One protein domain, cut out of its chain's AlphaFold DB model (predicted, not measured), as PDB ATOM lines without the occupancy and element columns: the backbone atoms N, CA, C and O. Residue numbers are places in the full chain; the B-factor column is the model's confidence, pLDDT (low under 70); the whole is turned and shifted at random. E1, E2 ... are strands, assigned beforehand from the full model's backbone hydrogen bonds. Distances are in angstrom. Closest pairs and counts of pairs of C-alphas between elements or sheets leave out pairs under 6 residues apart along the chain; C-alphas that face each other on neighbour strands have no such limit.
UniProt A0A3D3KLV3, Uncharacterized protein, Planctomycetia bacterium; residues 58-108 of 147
ATOM      1  N   SER A  58     312.621 275.415 315.996       90.06
ATOM      2  CA  SER A  58     311.275 275.220 316.539       90.06
ATOM      3  C   SER A  58     310.979 273.733 316.685       90.06
ATOM      4  O   SER A  58     311.084 272.989 315.716       90.06
ATOM      5  N   THR A  59     310.578 273.271 317.868       93.88
ATOM      6  CA  THR A  59     310.139 271.877 318.053       93.88
ATOM      7  C   THR A  59     308.653 271.753 317.744       93.88
ATOM      8  O   THR A  59     307.817 272.356 318.415       93.88
ATOM      9  N   LEU A  60     308.324 270.965 316.720       94.12
ATOM     10  CA  LEU A  60     306.958 270.712 316.278       94.12
ATOM     11  C   LEU A  60     306.530 269.289 316.619       94.12
ATOM     12  O   LEU A  60     307.305 268.346 316.464       94.12
ATOM     13  N   ARG A  61     305.262 269.143 317.020       94.44
ATOM     14  CA  ARG A  61     304.585 267.856 317.217       94.44
ATOM     15  C   ARG A  61     303.308 267.808 316.393       94.44
ATOM     16  O   ARG A  61     302.510 268.741 316.441       94.44
ATOM     17  N   VAL A  62     303.118 266.716 315.664       93.69
ATOM     18  CA  VAL A  62     301.874 266.392 314.964       93.69
ATOM     19  C   VAL A  62     301.095 265.426 315.840       93.69
ATOM     20  O   VAL A  62     301.631 264.398 316.250       93.69
ATOM     21  N   ILE A  63     299.845 265.774 316.135       93.44
ATOM     22  CA  ILE A  63     298.944 264.966 316.954       93.44
ATOM     23  C   ILE A  63     297.803 264.487 316.063       93.44
ATOM     24  O   ILE A  63     297.117 265.309 315.457       93.44
ATOM     25  N   ASP A  64     297.601 263.175 316.007       89.31
ATOM     26  CA  ASP A  64     296.480 262.539 315.316       89.31
ATOM     27  C   ASP A  64     295.857 261.494 316.249       89.31
ATOM     28  O   ASP A  64     296.564 260.763 316.937       89.31
ATOM     29  N   GLY A  65     294.529 261.489 316.370       90.31
ATOM     30  CA  GLY A  65     293.822 260.591 317.293       90.31
ATOM     31  C   GLY A  65     294.196 260.736 318.780       90.31
ATOM     32  O   GLY A  65     293.901 259.842 319.568       90.31
ATOM     33  N   GLY A  66     294.838 261.840 319.177       92.50
ATOM     34  CA  GLY A  66     295.337 262.051 320.543       92.50
ATOM     35  C   GLY A  66     296.740 261.493 320.805       92.50
ATOM     36  O   GLY A  66     297.261 261.676 321.903       92.50
ATOM     37  N   GLU A  67     297.375 260.876 319.808       93.44
ATOM     38  CA  GLU A  67     298.751 260.391 319.877       93.44
ATOM     39  C   GLU A  67     299.695 261.324 319.109       93.44
ATOM     40  O   GLU A  67     299.333 261.901 318.081       93.44
ATOM     41  N   VAL A  68     300.922 261.490 319.607       94.06
ATOM     42  CA  VAL A  68     301.971 262.213 318.881       94.06
ATOM     43  C   VAL A  68     302.510 261.298 317.784       94.06
ATOM     44  O   VAL A  68     303.287 260.387 318.049       94.06
ATOM     45  N   VAL A  69     302.102 261.556 316.545       94.50
ATOM     46  CA  VAL A  69     302.456 260.744 315.369       94.50
ATOM     47  C   VAL A  69     303.732 261.210 314.669       94.50
ATOM     48  O   VAL A  69     304.305 260.472 313.868       94.50
ATOM     49  N   ALA A  70     304.194 262.429 314.954       92.38
ATOM     50  CA  ALA A  70     305.497 262.920 314.522       92.38
ATOM     51  C   ALA A  70     305.996 264.022 315.460       92.38
ATOM     52  O   ALA A  70     305.224 264.879 315.883       92.38
ATOM     53  N   GLU A  71     307.298 264.042 315.728       96.06
ATOM     54  CA  GLU A  71     307.971 265.109 316.464       96.06
ATOM     55  C   GLU A  71     309.298 265.428 315.781       96.06
ATOM     56  O   GLU A  71     310.057 264.520 315.438       96.06
ATOM     57  N   LYS A  72     309.570 266.711 315.535       94.38
ATOM     58  CA  LYS A  72     310.835 267.154 314.944       94.38
ATOM     59  C   LYS A  72     311.154 268.584 315.355       94.38
ATOM     60  O   LYS A  72     310.286 269.456 315.316       94.38
ATOM     61  N   THR A  73     312.417 268.840 315.674       95.31
ATOM     62  CA  THR A  73     312.962 270.198 315.712       95.31
ATOM     63  C   THR A  73     313.291 270.634 314.292       95.31
ATOM     64  O   THR A  73     314.152 270.035 313.655       95.31
ATOM     65  N   ILE A  74     312.571 271.633 313.794       93.31
ATOM     66  CA  ILE A  74     312.772 272.208 312.465       93.31
ATOM     67  C   ILE A  74     313.718 273.404 312.532       93.31
ATOM     68  O   ILE A  74     313.764 274.119 313.536       93.31
ATOM     69  N   GLU A  75     314.419 273.629 311.430       91.06
ATOM     70  CA  GLU A  75     315.268 274.793 311.172       91.06
ATOM     71  C   GLU A  75     315.065 275.262 309.720       91.06
ATOM     72  O   GLU A  75     314.307 274.660 308.947       91.06
ATOM     73  N   VAL A  76     315.695 276.374 309.337       83.81
ATOM     74  CA  VAL A  76     315.577 276.906 307.970       83.81
ATOM     75  C   VAL A  76     316.057 275.849 306.968       83.81
ATOM     76  O   VAL A  76     317.146 275.306 307.103       83.81
ATOM     77  N   ASN A  77     315.235 275.571 305.952       87.81
ATOM     78  CA  ASN A  77     315.414 274.504 304.952       87.81
ATOM     79  C   ASN A  77     315.286 273.057 305.453       87.81
ATOM     80  O   ASN A  77     315.323 272.149 304.620       87.81
ATOM     81  N   ASP A  78     315.045 272.824 306.745       92.94
ATOM     82  CA  ASP A  78     314.790 271.486 307.284       92.94
ATOM     83  C   ASP A  78     313.371 271.362 307.878       92.94
ATOM     84  O   ASP A  78     313.177 271.385 309.097       92.94
ATOM     85  N   PRO A  79     312.334 271.243 307.024       94.25
ATOM     86  CA  PRO A  79     310.944 271.188 307.468       94.25
ATOM     87  C   PRO A  79     310.581 269.858 308.147       94.25
ATOM     88  O   PRO A  79     311.201 268.813 307.912       94.25
ATOM     89  N   LEU A  80     309.491 269.864 308.918       94.94
ATOM     90  CA  LEU A  80     308.793 268.642 309.336       94.94
ATOM     91  C   LEU A  80     307.859 268.234 308.197       94.94
ATOM     92  O   LEU A  80     307.039 269.033 307.758       94.94
ATOM     93  N   LYS A  81     307.968 266.997 307.712       91.69
ATOM     94  CA  LYS A  81     307.061 266.451 306.693       91.69
ATOM     95  C   LYS A  81     306.227 265.333 307.300       91.69
ATOM     96  O   LYS A  81     306.781 264.432 307.922       91.69
ATOM     97  N   TYR A  82     304.915 265.390 307.103       91.56
ATOM     98  CA  TYR A  82     303.986 264.364 307.559       91.56
ATOM     99  C   TYR A  82     302.864 264.178 306.533       91.56
ATOM    100  O   TYR A  82     302.079 265.092 306.265       91.56
ATOM    101  N   GLY A  83     302.803 262.994 305.921       88.19
ATOM    102  CA  GLY A  83     301.873 262.706 304.828       88.19
ATOM    103  C   GLY A  83     302.053 263.664 303.644       88.19
ATOM    104  O   GLY A  83     303.152 263.815 303.118       88.19
ATOM    105  N   ALA A  84     300.963 264.317 303.235       89.88
ATOM    106  CA  ALA A  84     300.969 265.329 302.176       89.88
ATOM    107  C   ALA A  84     301.382 266.726 302.667       89.88
ATOM    108  O   ALA A  84     301.361 267.656 301.868       89.88
ATOM    109  N   TYR A  85     301.690 266.899 303.955       91.69
ATOM    110  CA  TYR A  85     301.971 268.199 304.555       91.69
ATOM    111  C   TYR A  85     303.458 268.393 304.834       91.69
ATOM    112  O   TYR A  85     304.159 267.475 305.265       91.69
ATOM    113  N   ALA A  86     303.920 269.623 304.638       92.56
ATOM    114  CA  ALA A  86     305.243 270.074 305.032       92.56
ATOM    115  C   ALA A  86     305.129 271.376 305.833       92.56
ATOM    116  O   ALA A  86     304.448 272.315 305.419       92.56
ATOM    117  N   PHE A  87     305.793 271.410 306.983       94.00
ATOM    118  CA  PHE A  87     305.819 272.524 307.922       94.00
ATOM    119  C   PHE A  87     307.193 273.181 307.859       94.00
ATOM    120  O   PHE A  87     308.191 272.602 308.296       94.00
ATOM    121  N   TYR A  88     307.231 274.378 307.289       92.94
ATOM    122  CA  TYR A  88     308.434 275.175 307.111       92.94
ATOM    123  C   TYR A  88     308.498 276.277 308.154       92.94
ATOM    124  O   TYR A  88     307.478 276.858 308.526       92.94
ATOM    125  N   GLN A  89     309.714 276.615 308.559       91.62
ATOM    126  CA  GLN A  89     309.968 277.833 309.306       91.62
ATOM    127  C   GLN A  89     310.118 278.991 308.317       91.62
ATOM    128  O   GLN A  89     311.071 279.017 307.541       91.62
ATOM    129  N   SER A  90     309.156 279.913 308.310       87.19
ATOM    130  CA  SER A  90     309.092 281.010 307.336       87.19
ATOM    131  C   SER A  90     309.588 282.342 307.891       87.19
ATOM    132  O   SER A  90     310.058 283.182 307.131       87.19
ATOM    133  N   SER A  91     309.477 282.555 309.202       84.62
ATOM    134  CA  SER A  91     309.944 283.779 309.855       84.62
ATOM    135  C   SER A  91     310.230 283.559 311.338       84.62
ATOM    136  O   SER A  91     309.804 282.567 311.933       84.62
ATOM    137  N   TYR A  92     310.954 284.507 311.923       82.81
ATOM    138  CA  TYR A  92     311.212 284.602 313.353       82.81
ATOM    139  C   TYR A  92     311.028 286.053 313.807       82.81
ATOM    140  O   TYR A  92     311.103 286.969 312.985       82.81
ATOM    141  N   ASP A  93     310.788 286.247 315.101       80.69
ATOM    142  CA  ASP A  93     310.709 287.567 315.725       80.69
ATOM    143  C   ASP A  93     311.938 287.787 316.630       80.69
ATOM    144  O   ASP A  93     312.030 287.156 317.686       80.69
ATOM    145  N   PRO A  94     312.902 288.645 316.239       74.56
ATOM    146  CA  PRO A  94     314.083 288.914 317.053       74.56
ATOM    147  C   PRO A  94     313.760 289.570 318.404       74.56
ATOM    148  O   PRO A  94     314.537 289.416 319.343       74.56
ATOM    149  N   GLU A  95     312.633 290.275 318.527       79.56
ATOM    150  CA  GLU A  95     312.210 290.898 319.787       79.56
ATOM    151  C   GLU A  95     311.446 289.914 320.685       79.56
ATOM    152  O   GLU A  95     311.365 290.107 321.902       79.56
ATOM    153  N   ASN A  96     310.919 288.824 320.114       80.12
ATOM    154  CA  ASN A  96     310.165 287.811 320.844       80.12
ATOM    155  C   ASN A  96     310.596 286.370 320.495       80.12
ATOM    156  O   ASN A  96     309.974 285.713 319.652       80.12
ATOM    157  N   PRO A  97     311.573 285.795 321.230       75.75
ATOM    158  CA  PRO A  97     312.138 284.472 320.950       75.75
ATOM    159  C   PRO A  97     311.181 283.291 321.133       75.75
ATOM    160  O   PRO A  97     311.555 282.143 320.912       75.75
ATOM    161  N   LYS A  98     309.940 283.547 321.553       82.94
ATOM    162  CA  LYS A  98     308.912 282.518 321.737       82.94
ATOM    163  C   LYS A  98     308.007 282.352 320.518       82.94
ATOM    164  O   LYS A  98     307.184 281.438 320.515       82.94
ATOM    165  N   ILE A  99     308.114 283.233 319.523       81.88
ATOM    166  CA  ILE A  99     307.230 283.252 318.359       81.88
ATOM    167  C   ILE A  99     308.010 282.831 317.113       81.88
ATOM    168  O   ILE A  99     309.004 283.448 316.740       81.88
ATOM    169  N   SER A 100     307.499 281.806 316.433       88.00
ATOM    170  CA  SER A 100     307.990 281.358 315.131       88.00
ATOM    171  C   SER A 100     306.869 281.449 314.103       88.00
ATOM    172  O   SER A 100     305.749 280.998 314.353       88.00
ATOM    173  N   GLY A 101     307.171 281.989 312.924       88.56
ATOM    174  CA  GLY A 101     306.277 281.913 311.775       88.56
ATOM    175  C   GLY A 101     306.402 280.555 311.098       88.56
ATOM    176  O   GLY A 101     307.497 280.155 310.693       88.56
ATOM    177  N   LEU A 102     305.278 279.851 310.976       91.38
ATOM    178  CA  LEU A 102     305.202 278.546 310.328       91.38
ATOM    179  C   LEU A 102     304.390 278.641 309.040       91.38
ATOM    180  O   LEU A 102     303.255 279.118 309.044       91.38
ATOM    181  N   GLN A 103     304.949 278.122 307.951       92.44
ATOM    182  CA  GLN A 103     304.240 277.939 306.692       92.44
ATOM    183  C   GLN A 103     303.887 276.466 306.509       92.44
ATOM    184  O   GLN A 103     304.742 275.588 306.619       92.44
ATOM    185  N   VAL A 104     302.622 276.204 306.186       92.50
ATOM    186  CA  VAL A 104     302.118 274.856 305.915       92.50
ATOM    187  C   VAL A 104     301.869 274.716 304.420       92.50
ATOM    188  O   VAL A 104     301.036 275.424 303.856       92.50
ATOM    189  N   ALA A 105     302.587 273.799 303.781       90.94
ATOM    190  CA  ALA A 105     302.385 273.422 302.386       90.94
ATOM    191  C   ALA A 105     301.711 272.047 302.305       90.94
ATOM    192  O   ALA A 105     301.945 271.193 303.164       90.94
ATOM    193  N   ARG A 106     300.876 271.831 301.281       92.25
ATOM    194  CA  ARG A 106     300.195 270.553 301.035       92.25
ATOM    195  C   ARG A 106     300.416 270.094 299.594       92.25
ATOM    196  O   ARG A 106     299.770 270.611 298.689       92.25
ATOM    197  N   ASP A 107     301.223 269.052 299.418       86.81
ATOM    198  CA  ASP A 107     301.623 268.513 298.113       86.81
ATOM    199  C   ASP A 107     301.341 267.000 298.020       86.81
ATOM    200  O   ASP A 107     302.253 266.172 298.071       86.81
ATOM    201  N   PRO A 108     300.071 266.579 297.864       87.88
ATOM    202  CA  PRO A 108     299.707 265.159 297.863       87.88
ATOM    203  C   PRO A 108     300.228 264.405 296.630       87.88
ATOM    204  O   PRO A 108     300.371 263.186 296.660       87.88
TER     205      PRO A 108
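AT A GLANCE: This is residues 58 to 108 of the 147 residues of an uncharacterized protein of Planctomycetia bacterium (UniProt A0A3D3KLV3). Two small antiparallel layers lie partly face to face: a three-stranded sheet, E3, E4 and E5, and over one of its faces a two-stranded hairpin, E1 and E2. The fit is loose: the layers come nearest along E3, which has E2 as its nearer partner across the gap, and at the first residue of E1 and the last of E2, while the loop of residues 93 to 99 between E4 and E5 lies at one end of the long axis. The printed part has 51 residues with no named helix and five named strands, E1 to E5 in order along the chain, and its class is all strand. The larger sheet has the order E3, E4, E5, and it is a meander, each strand the antiparallel neighbour of the one before. The whole is only just compact, close to loose, with a radius of gyration of the C-alphas of 11.7 A, and only just flat, with spans of 35 by 24 by 13 A.

HOW THE PARTS SIT: The largest sheet has E4, residues 85 to 92, as its inner strand, with E3, residues 80 to 82, and E5, residues 100 to 106, as its edge strands. E4 and E5 form an antiparallel hairpin, with 154 degrees between their directions. Across this pair N 88 and O 103 are 2.8 A apart and N 103 and O 88 are 2.9 A apart, both within hydrogen-bond range. E3 and E4 form another antiparallel hairpin, at 158 degrees, with N 87 and O 80 within hydrogen-bond range at 2.8 A and N 82 and O 85 at 2.9 A. The C-alphas of this sheet lie up to 3.3 A off the best plane through all of them. The second sheet is the hairpin of E1, residues 58 to 64, and E2, residues 67 to 74, antiparallel at 160 degrees. Here N 60 and O 72 are within hydrogen-bond range at 2.8 A, and N 74 and O 58 at 2.8 A. Between the two sheets, E2 and E3 have 5 pairs of C-alphas within 8 A, the closest being those of Lys 72 and Leu 80, 6.2 A apart. E1 and E3 have 2 such pairs, and their closest C-alphas are those of Leu 60 and Leu 80, 7.5 A apart. The closest C-alphas of E2 and E4 are those of Ile 74 and Gln 89, at 7.0 A. The closest C-alphas of E1 and E5 are those of Ser 58 and Ser 100, at 7.1 A. E2 and E5 are apart.

IN THESE COORDINATES: E4, from Tyr 85 to Tyr 92, measures 20.8 A from first to last C-alpha, and E5, from Ser 100 to Arg 106, measures 19.4 A. E3, from Leu 80 to Tyr 82, measures 6.7 A. E2, from Glu 67 to Ile 74, measures 19.8 A, and E1, from Ser 58 to Asp 64, measures 19.5 A. C-alpha 58, where E1 begins, is at (311.275, 275.220, 316.539). C-alpha 85, where E4 begins, is at (301.971, 268.199, 304.555), and C-alpha 106, where E5 ends, is at (300.195, 270.553, 301.035).

THE WHOLE: The C-alphas of Glu 95 and Pro 108, the two farthest apart in the domain, are 36.0 A from each other. The first and last printed C-alphas, those of Ser 58 and Pro 108, are 24.2 A apart. The printed part has no cut. The links E1 to E2, E2 to E3 and E3 to E4 are tight, and the link E4 to E5, with 7 residues, is short; no link is long. The mean pLDDT of the printed part is 89.7, and no printed residue is under 70.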